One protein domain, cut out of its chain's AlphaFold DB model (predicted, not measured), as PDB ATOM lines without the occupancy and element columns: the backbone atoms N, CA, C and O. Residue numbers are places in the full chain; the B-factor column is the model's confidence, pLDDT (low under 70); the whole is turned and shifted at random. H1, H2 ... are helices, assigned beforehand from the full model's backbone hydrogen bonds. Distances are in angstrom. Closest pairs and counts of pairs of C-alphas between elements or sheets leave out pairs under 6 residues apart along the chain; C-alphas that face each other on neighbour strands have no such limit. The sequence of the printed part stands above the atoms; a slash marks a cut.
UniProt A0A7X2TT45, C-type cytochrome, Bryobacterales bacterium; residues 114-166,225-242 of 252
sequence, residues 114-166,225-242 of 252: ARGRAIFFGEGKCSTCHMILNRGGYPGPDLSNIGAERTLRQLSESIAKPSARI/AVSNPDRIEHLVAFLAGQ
ATOM      1  N   ALA A 114     191.161 181.489 175.661       97.06
ATOM      2  CA  ALA A 114     191.782 181.272 174.356       97.06
ATOM      3  C   ALA A 114     192.515 179.924 174.329       97.06
ATOM      4  O   ALA A 114     192.358 179.156 173.374       97.06
ATOM      5  N   ARG A 115     193.224 179.582 175.414       97.75
ATOM      6  CA  ARG A 115     193.798 178.238 175.606       97.75
ATOM      7  C   ARG A 115     192.719 177.166 175.671       97.75
ATOM      8  O   ARG A 115     192.845 176.148 174.998       97.75
ATOM      9  N   GLY A 116     191.632 177.410 176.402       97.81
ATOM     10  CA  GLY A 116     190.493 176.492 176.464       97.81
ATOM     11  C   GLY A 116     189.913 176.184 175.088       97.81
ATOM     12  O   GLY A 116     189.703 175.021 174.738       97.81
ATOM     13  N   ARG A 117     189.747 177.217 174.255       97.88
ATOM     14  CA  ARG A 117     189.322 177.067 172.861       97.88
ATOM     15  C   ARG A 117     190.316 176.239 172.042       97.88
ATOM     16  O   ARG A 117     189.893 175.419 171.228       97.88
ATOM     17  N   ALA A 118     191.619 176.462 172.224       98.12
ATOM     18  CA  ALA A 118     192.663 175.712 171.527       98.12
ATOM     19  C   ALA A 118     192.668 174.226 171.922       98.12
ATOM     20  O   ALA A 118     192.788 173.369 171.050       98.12
ATOM     21  N   ILE A 119     192.453 173.909 173.203       97.94
ATOM     22  CA  ILE A 119     192.288 172.526 173.673       97.94
ATOM     23  C   ILE A 119     191.029 171.914 173.049       97.94
ATOM     24  O   ILE A 119     191.100 170.832 172.470       97.94
ATOM     25  N   PHE A 120     189.894 172.620 173.104       98.31
ATOM     26  CA  PHE A 120     188.602 172.118 172.626       98.31
ATOM     27  C   PHE A 120     188.622 171.712 171.145       98.31
ATOM     28  O   PHE A 120     188.170 170.620 170.796       98.31
ATOM     29  N   PHE A 121     189.153 172.586 170.283       97.69
ATOM     30  CA  PHE A 121     189.220 172.374 168.830       97.69
ATOM     31  C   PHE A 121     190.525 171.713 168.353       97.69
ATOM     32  O   PHE A 121     190.686 171.489 167.155       97.69
ATOM     33  N   GLY A 122     191.462 171.441 169.261       96.25
ATOM     34  CA  GLY A 122     192.789 170.916 168.955       96.25
ATOM     35  C   GLY A 122     193.078 169.638 169.730       96.25
ATOM     36  O   GLY A 122     192.438 168.608 169.518       96.25
ATOM     37  N   GLU A 123     194.064 169.695 170.626       92.50
ATOM     38  CA  GLU A 123     194.616 168.517 171.313       92.50
ATOM     39  C   GLU A 123     193.605 167.743 172.172       92.50
ATOM     40  O   GLU A 123     193.722 166.525 172.302       92.50
ATOM     41  N   GLY A 124     192.600 168.425 172.725       93.56
ATOM     42  CA  GLY A 124     191.548 167.812 173.533       93.56
ATOM     43  C   GLY A 124     190.501 167.078 172.701       93.56
ATOM     44  O   GLY A 124     189.749 166.278 173.254       93.56
ATOM     45  N   LYS A 125     190.448 167.328 171.381       95.38
ATOM     46  CA  LYS A 125     189.522 166.696 170.423       95.38
ATOM     47  C   LYS A 125     188.052 166.736 170.861       95.38
ATOM     48  O   LYS A 125     187.245 165.921 170.414       95.38
ATOM     49  N   CYS A 126     187.681 167.695 171.709       97.31
ATOM     50  CA  CYS A 126     186.327 167.830 172.234       97.31
ATOM     51  C   CYS A 126     185.336 168.085 171.091       97.31
ATOM     52  O   CYS A 126     184.242 167.521 171.072       97.31
ATOM     53  N   SER A 127     185.771 168.861 170.091       96.69
ATOM     54  CA  SER A 127     184.997 169.170 168.892       96.69
ATOM     55  C   SER A 127     184.742 167.973 167.972       96.69
ATOM     56  O   SER A 127     183.974 168.109 167.031       96.69
ATOM     57  N   THR A 128     185.370 166.813 168.187       94.69
ATOM     58  CA  THR A 128     185.046 165.589 167.429       94.69
ATOM     59  C   THR A 128     183.662 165.063 167.802       94.69
ATOM     60  O   THR A 128     182.952 164.528 166.956       94.69
ATOM     61  N   CYS A 129     183.267 165.241 169.064       95.19
ATOM     62  CA  CYS A 129     181.979 164.775 169.565       95.19
ATOM     63  C   CYS A 129     180.997 165.924 169.773       95.19
ATOM     64  O   CYS A 129     179.830 165.775 169.437       95.19
ATOM     65  N   HIS A 130     181.454 167.044 170.325       96.75
ATOM     66  CA  HIS A 130     180.602 168.178 170.664       96.75
ATOM     67  C   HIS A 130     180.629 169.245 169.576       96.75
ATOM     68  O   HIS A 130     181.679 169.507 168.984       96.75
ATOM     69  N   MET A 131     179.499 169.923 169.384       95.50
ATOM     70  CA  MET A 131     179.437 171.116 168.547       95.50
ATOM     71  C   MET A 131     179.346 172.390 169.382       95.50
ATOM     72  O   MET A 131     178.843 172.379 170.506       95.50
ATOM     73  N   ILE A 132     179.804 173.491 168.792       96.94
ATOM     74  CA  ILE A 132     179.554 174.863 169.235       96.94
ATOM     75  C   ILE A 132     179.266 175.695 167.988       96.94
ATOM     76  O   ILE A 132     180.115 175.793 167.101       96.94
ATOM     77  N   LEU A 133     178.083 176.301 167.923       93.62
ATOM     78  CA  LEU A 133     177.617 177.164 166.839       93.62
ATOM     79  C   LEU A 133     177.857 176.523 165.462       93.62
ATOM     80  O   LEU A 133     178.515 177.100 164.596       93.62
ATOM     81  N   ASN A 134     177.355 175.295 165.289       93.19
ATOM     82  CA  ASN A 134     177.509 174.463 164.087       93.19
ATOM     83  C   ASN A 134     178.956 174.056 163.736       93.19
ATOM     84  O   ASN A 134     179.213 173.588 162.627       93.19
ATOM     85  N   ARG A 135     179.922 174.211 164.650       94.81
ATOM     86  CA  ARG A 135     181.306 173.749 164.465       94.81
ATOM     87  C   ARG A 135     181.607 172.582 165.397       94.81
ATOM     88  O   ARG A 135     181.539 172.745 166.611       94.81
ATOM     89  N   GLY A 136     182.015 171.451 164.827       93.94
ATOM     90  CA  GLY A 136     182.347 170.228 165.557       93.94
ATOM     91  C   GLY A 136     181.471 169.050 165.133       93.94
ATOM     92  O   GLY A 136     180.905 169.060 164.041       93.94
ATOM     93  N   GLY A 137     181.394 168.034 165.987       92.00
ATOM     94  CA  GLY A 137     180.638 166.808 165.755       92.00
ATOM     95  C   GLY A 137     179.291 166.782 166.467       92.00
ATOM     96  O   GLY A 137     178.984 167.622 167.306       92.00
ATOM     97  N   TYR A 138     178.492 165.777 166.119       89.81
ATOM     98  CA  TYR A 138     177.190 165.498 166.723       89.81
ATOM     99  C   TYR A 138     177.078 164.209 167.573       89.81
ATOM    100  O   TYR A 138     175.975 163.930 168.039       89.81
ATOM    101  N   PRO A 139     178.124 163.384 167.827       92.44
ATOM    102  CA  PRO A 139     178.022 162.290 168.808       92.44
ATOM    103  C   PRO A 139     177.753 162.737 170.258       92.44
ATOM    104  O   PRO A 139     177.100 162.017 171.015       92.44
ATOM    105  N   GLY A 140     178.208 163.924 170.651       93.12
ATOM    106  CA  GLY A 140     177.977 164.545 171.958       93.12
ATOM    107  C   GLY A 140     176.929 165.667 171.908       93.12
ATOM    108  O   GLY A 140     176.505 166.061 170.820       93.12
ATOM    109  N   PRO A 141     176.475 166.171 173.072       93.56
ATOM    110  CA  PRO A 141     175.550 167.298 173.136       93.56
ATOM    111  C   PRO A 141     176.120 168.563 172.492       93.56
ATOM    112  O   PRO A 141     177.331 168.799 172.546       93.56
ATOM    113  N   ASP A 142     175.230 169.393 171.950       95.12
ATOM    114  CA  ASP A 142     175.558 170.753 171.528       95.12
ATOM    115  C   ASP A 142     175.874 171.620 172.756       95.12
ATOM    116  O   ASP A 142     175.113 171.658 173.722       95.12
ATOM    117  N   LEU A 143     177.022 172.294 172.722       97.12
ATOM    118  CA  LEU A 143     177.531 173.131 173.804       97.12
ATOM    119  C   LEU A 143     177.400 174.631 173.509       97.12
ATOM    120  O   LEU A 143     177.898 175.450 174.279       97.12
ATOM    121  N   SER A 144     176.714 175.015 172.429       96.69
ATOM    122  CA  SER A 144     176.534 176.413 172.006       96.69
ATOM    123  C   SER A 144     175.979 177.325 173.098       96.69
ATOM    124  O   SER A 144     176.280 178.515 173.115       96.69
ATOM    125  N   ASN A 145     175.163 176.779 174.001       96.12
ATOM    126  CA  ASN A 145     174.514 177.524 175.077       96.12
ATOM    127  C   ASN A 145     174.975 177.098 176.480       96.12
ATOM    128  O   ASN A 145     174.356 177.471 177.479       96.12
ATOM    129  N   ILE A 146     176.038 176.292 176.579       96.12
ATOM    130  CA  ILE A 146     176.344 175.575 177.822       96.12
ATOM    131  C   ILE A 146     176.707 176.509 178.983       96.12
ATOM    132  O   ILE A 146     176.396 176.203 180.134       96.12
ATOM    133  N   GLY A 147     177.298 177.672 178.697       95.38
ATOM    134  CA  GLY A 147     177.630 178.678 179.702       95.38
ATOM    135  C   GLY A 147     176.394 179.272 180.381       95.38
ATOM    136  O   GLY A 147     176.427 179.589 181.570       95.38
ATOM    137  N   ALA A 148     175.275 179.378 179.662       93.81
ATOM    138  CA  ALA A 148     174.005 179.849 180.212       93.81
ATOM    139  C   ALA A 148     173.227 178.753 180.968       93.81
ATOM    140  O   ALA A 148     172.368 179.065 181.791       93.81
ATOM    141  N   GLU A 149     173.518 177.477 180.706       92.12
ATOM    142  CA  GLU A 149     172.739 176.332 181.204       92.12
ATOM    143  C   GLU A 149     173.387 175.578 182.366       92.12
ATOM    144  O   GLU A 149     172.714 174.824 183.080       92.12
ATOM    145  N   ARG A 150     174.704 175.716 182.529       93.44
ATOM    146  CA  ARG A 150     175.485 174.992 183.534       93.44
ATOM    147  C   ARG A 150     176.249 175.957 184.418       93.44
ATOM    148  O   ARG A 150     176.680 177.020 183.988       93.44
ATOM    149  N   THR A 151     176.443 175.552 185.663       93.06
ATOM    150  CA  THR A 151     177.359 176.212 186.605       93.06
ATOM    151  C   THR A 151     178.811 175.836 186.293       93.06
ATOM    152  O   THR A 151     179.067 174.781 185.706       93.06
ATOM    153  N   LEU A 152     179.784 176.636 186.751       92.19
ATOM    154  CA  LEU A 152     181.213 176.300 186.614       92.19
ATOM    155  C   LEU A 152     181.546 174.917 187.198       92.19
ATOM    156  O   LEU A 152     182.289 174.147 186.592       92.19
ATOM    157  N   ARG A 153     180.936 174.571 188.340       90.75
ATOM    158  CA  ARG A 153     181.083 173.257 188.983       90.75
ATOM    159  C   ARG A 153     180.596 172.130 188.075       90.75
ATOM    160  O   ARG A 153     181.320 171.164 187.875       90.75
ATOM    161  N   GLN A 154     179.395 172.259 187.511       93.50
ATOM    162  CA  GLN A 154     178.831 171.233 186.625       93.50
ATOM    163  C   GLN A 154     179.659 171.049 185.353       93.50
ATOM    164  O   GLN A 154     179.812 169.918 184.894       93.50
ATOM    165  N   LEU A 155     180.207 172.135 184.792       95.62
ATOM    166  CA  LEU A 155     181.133 172.053 183.660       95.62
ATOM    167  C   LEU A 155     182.392 171.270 184.046       95.62
ATOM    168  O   LEU A 155     182.737 170.299 183.378       95.62
ATOM    169  N   SER A 156     183.038 171.653 185.151       95.50
ATOM    170  CA  SER A 156     184.251 170.997 185.648       95.50
ATOM    171  C   SER A 156     184.025 169.510 185.938       95.50
ATOM    172  O   SER A 156     184.791 168.668 185.475       95.50
ATOM    173  N   GLU A 157     182.936 169.167 186.627       94.69
ATOM    174  CA  GLU A 157     182.592 167.784 186.957       94.69
ATOM    175  C   GLU A 157     182.291 166.951 185.710       94.69
ATOM    176  O   GLU A 157     182.784 165.835 185.602       94.69
ATOM    177  N   SER A 158     181.550 167.494 184.738       95.88
ATOM    178  CA  SER A 158     181.245 166.768 183.497       95.88
ATOM    179  C   SER A 158     182.508 166.465 182.686       95.88
ATOM    180  O   SER A 158     182.599 165.418 182.052       95.88
ATOM    181  N   ILE A 159     183.501 167.358 182.724       96.75
ATOM    182  CA  ILE A 159     184.792 167.177 182.048       96.75
ATOM    183  C   ILE A 159     185.680 166.176 182.804       96.75
ATOM    184  O   ILE A 159     186.316 165.317 182.191       96.75
ATOM    185  N   ALA A 160     185.725 166.276 184.133       96.75
ATOM    186  CA  ALA A 160     186.576 165.438 184.975       96.75
ATOM    187  C   ALA A 160     186.018 164.021 185.174       96.75
ATOM    188  O   ALA A 160     186.771 163.055 185.294       96.75
ATOM    189  N   LYS A 161     184.690 163.896 185.248       96.19
ATOM    190  CA  LYS A 161     183.947 162.681 185.607       96.19
ATOM    191  C   LYS A 161     182.709 162.515 184.709       96.19
ATOM    192  O   LYS A 161     181.582 162.494 185.206       96.19
ATOM    193  N   PRO A 162     182.881 162.330 183.391       94.88
ATOM    194  CA  PRO A 162     181.772 162.274 182.435       94.88
ATOM    195  C   PRO A 162     180.777 161.131 182.686       94.88
ATOM    196  O   PRO A 162     179.623 161.214 182.273       94.88
ATOM    197  N   SER A 163     181.196 160.068 183.378       94.56
ATOM    198  CA  SER A 163     180.323 158.952 183.767       94.56
ATOM    199  C   SER A 163     179.507 159.207 185.038       94.56
ATOM    200  O   SER A 163     178.622 158.411 185.335       94.56
ATOM    201  N   ALA A 164     179.770 160.282 185.794       91.56
ATOM    202  CA  ALA A 164     179.027 160.586 187.023       91.56
ATOM    203  C   ALA A 164     177.558 160.933 186.735       91.56
ATOM    204  O   ALA A 164     176.669 160.602 187.516       91.56
ATOM    205  N   ARG A 165     177.300 161.576 185.590       88.12
ATOM    206  CA  ARG A 165     175.954 161.868 185.100       88.12
ATOM    207  C   ARG A 165     175.950 161.868 183.577       88.12
ATOM    208  O   ARG A 165     176.507 162.766 182.953       88.12
ATOM    209  N   ILE A 166     175.269 160.892 182.989       87.94
ATOM    210  CA  ILE A 166     175.087 160.802 181.539       87.94
ATOM    211  C   ILE A 166     173.763 161.479 181.182       87.94
ATOM    212  O   ILE A 166     172.725 161.183 181.774       87.94
ATOM    213  N   ALA A 225     187.301 161.224 180.001       95.56
ATOM    214  CA  ALA A 225     187.606 162.071 181.149       95.56
ATOM    215  C   ALA A 225     188.896 162.869 180.909       95.56
ATOM    216  O   ALA A 225     189.882 162.331 180.399       95.56
ATOM    217  N   VAL A 226     188.919 164.133 181.329       96.00
ATOM    218  CA  VAL A 226     190.149 164.932 181.417       96.00
ATOM    219  C   VAL A 226     190.586 164.962 182.873       96.00
ATOM    220  O   VAL A 226     189.818 165.365 183.735       96.00
ATOM    221  N   SER A 227     191.816 164.539 183.161       93.62
ATOM    222  CA  SER A 227     192.341 164.478 184.533       93.62
ATOM    223  C   SER A 227     193.248 165.650 184.910       93.62
ATOM    224  O   SER A 227     193.410 165.925 186.094       93.62
ATOM    225  N   ASN A 228     193.844 166.340 183.930       95.94
ATOM    226  CA  ASN A 228     194.755 167.460 184.177       95.94
ATOM    227  C   ASN A 228     193.961 168.710 184.632       95.94
ATOM    228  O   ASN A 228     193.170 169.219 183.832       95.94
ATOM    229  N   PRO A 229     194.179 169.222 185.861       94.19
ATOM    230  CA  PRO A 229     193.427 170.357 186.399       94.19
ATOM    231  C   PRO A 229     193.557 171.645 185.579       94.19
ATOM    232  O   PRO A 229     192.539 172.272 185.301       94.19
ATOM    233  N   ASP A 230     194.759 171.986 185.107       95.00
ATOM    234  CA  ASP A 230     195.004 173.197 184.306       95.00
ATOM    235  C   ASP A 230     194.226 173.152 182.981       95.00
ATOM    236  O   ASP A 230     193.625 174.135 182.539       95.00
ATOM    237  N   ARG A 231     194.170 171.972 182.344       96.25
ATOM    238  CA  ARG A 231     193.363 171.771 181.130       96.25
ATOM    239  C   ARG A 231     191.874 171.937 181.413       96.25
ATOM    240  O   ARG A 231     191.179 172.555 180.605       96.25
ATOM    241  N   ILE A 232     191.384 171.385 182.525       97.06
ATOM    242  CA  ILE A 232     189.982 171.530 182.934       97.06
ATOM    243  C   ILE A 232     189.665 173.006 183.163       97.06
ATOM    244  O   ILE A 232     188.652 173.485 182.666       97.06
ATOM    245  N   GLU A 233     190.529 173.734 183.863       96.06
ATOM    246  CA  GLU A 233     190.339 175.150 184.165       96.06
ATOM    247  C   GLU A 233     190.208 175.994 182.887       96.06
ATOM    248  O   GLU A 233     189.246 176.750 182.731       96.06
ATOM    249  N   HIS A 234     191.123 175.814 181.931       97.81
ATOM    250  CA  HIS A 234     191.063 176.488 180.635       97.81
ATOM    251  C   HIS A 234     189.805 176.107 179.838       97.81
ATOM    252  O   HIS A 234     189.126 176.984 179.300       97.81
ATOM    253  N   LEU A 235     189.448 174.817 179.783       97.94
ATOM    254  CA  LEU A 235     188.225 174.350 179.115       97.94
ATOM    255  C   LEU A 235     186.964 174.946 179.746       97.94
ATOM    256  O   LEU A 235     186.091 175.420 179.023       97.94
ATOM    257  N   VAL A 236     186.875 174.962 181.076       97.50
ATOM    258  CA  VAL A 236     185.755 175.560 181.810       97.50
ATOM    259  C   VAL A 236     185.661 177.052 181.511       97.50
ATOM    260  O   VAL A 236     184.560 177.526 181.251       97.50
ATOM    261  N   ALA A 237     186.781 177.778 181.472       96.88
ATOM    262  CA  ALA A 237     186.776 179.194 181.120       96.88
ATOM    263  C   ALA A 237     186.247 179.454 179.704       96.88
ATOM    264  O   ALA A 237     185.426 180.346 179.501       96.88
ATOM    265  N   PHE A 238     186.648 178.630 178.734       97.50
ATOM    266  CA  PHE A 238     186.117 178.711 177.377       97.50
ATOM    267  C   PHE A 238     184.621 178.370 177.304       97.50
ATOM    268  O   PHE A 238     183.850 179.101 176.678       97.50
ATOM    269  N   LEU A 239     184.196 177.281 177.947       97.44
ATOM    270  CA  LEU A 239     182.805 176.822 177.923       97.44
ATOM    271  C   LEU A 239     181.858 177.759 178.682       97.44
ATOM    272  O   LEU A 239     180.717 177.942 178.263       97.44
ATOM    273  N   ALA A 240     182.336 178.396 179.753       96.38
ATOM    274  CA  ALA A 240     181.591 179.409 180.491       96.38
ATOM    275  C   ALA A 240     181.165 180.575 179.591       96.38
ATOM    276  O   ALA A 240     180.065 181.089 179.751       96.38
ATOM    277  N   GLY A 241     181.992 180.937 178.605       94.50
ATOM    278  CA  GLY A 241     181.695 181.988 177.632       94.50
ATOM    279  C   GLY A 241     180.691 181.612 176.534       94.50
ATOM    280  O   GLY A 241     180.341 182.475 175.732       94.50
ATOM    281  N   GLN A 242     180.238 180.355 176.446       95.44
ATOM    282  CA  GLN A 242     179.355 179.926 175.356       95.44
ATOM    283  C   GLN A 242     177.893 180.253 175.659       95.44
ATOM    284  O   GLN A 242     177.318 179.774 176.638       95.44
TER     285      GLN A 242
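What this domain is: This is residues 114 to 166 and 225 to 242 of the 252 residues of the protein "C-type cytochrome" of Bryobacterales bacterium (UniProt A0A7X2TT45). The longest helix, H4, lies between H1, which crosses it at a right angle on one side, and H3, which crosses it steeply on the other, while the very short H2 meets the last residues of H4. From the end of H1 a long loop, residues 122 to 145, runs out to a small turn around Asn 134 and comes back to H2, making a side of the domain with no named helix. The printed part has 71 residues with four named helices in the order H1, H2, H3, H4 and no named strand; the class is all helix, though under half of the residues, 33 of 71, are in named elements. The whole is compact and rounded, with a radius of gyration of the C-alphas of 10.9 A and spans of 26 by 23 by 21 A.

Where its parts are: The printed part begins with H1, residues 114 to 121, 10.8 A from first to last C-alpha, with C-alpha 114 at (191.782, 181.272, 174.356). Within the loop after it, residues 131 to 132 pair with residues 135 to 136, antiparallel. H2 is residues 146 to 149. H3 is residues 152 to 160, 12.2 A long, with C-alpha 152 at (181.213, 176.300, 186.614). After the cut comes H4, residues 229 to 240, 16.0 A long, ending with C-alpha 240 at (181.591, 179.409, 180.491).

How they stand to each other: H4 is the hub and touches the three other helices. H1 touches H4, the closest C-alphas being those of Gly 116 and Leu 235, 4.1 A apart; their lines are about perpendicular, at 90 degrees. H3 touches H4, the closest C-alphas being those of Leu 155 and Val 236, 6.1 A apart; they run opposite ways at a steep tilt of 52 degrees. H2 touches H4 at residues 239 to 240 of H4 alone, and the closest C-alphas, those of Gly 147 and Ala 240, are 4.1 A apart. H1 is apart from H2 and from H3. H2 and H3 are only just apart, their closest C-alphas 8.3 A from each other. In H1, H3 and H4 every O i to N i+4 pair is within hydrogen-bond range; H2 is too short for such a pair.

The domain as a whole: The two C-alphas farthest apart are those of Asn 134 and Pro 229, at 27.7 A. Residues 167 to 224 are cut out and not printed, and C-alphas 166 and 225 are 12.6 A apart across this gap, which lies in the link from H3 to H4. The link from H1 to H2 is long, with 24 residues, and that from H2 to H3 is tight, with 2. The mean pLDDT of the printed part is 95.1, and no printed residue is under 70.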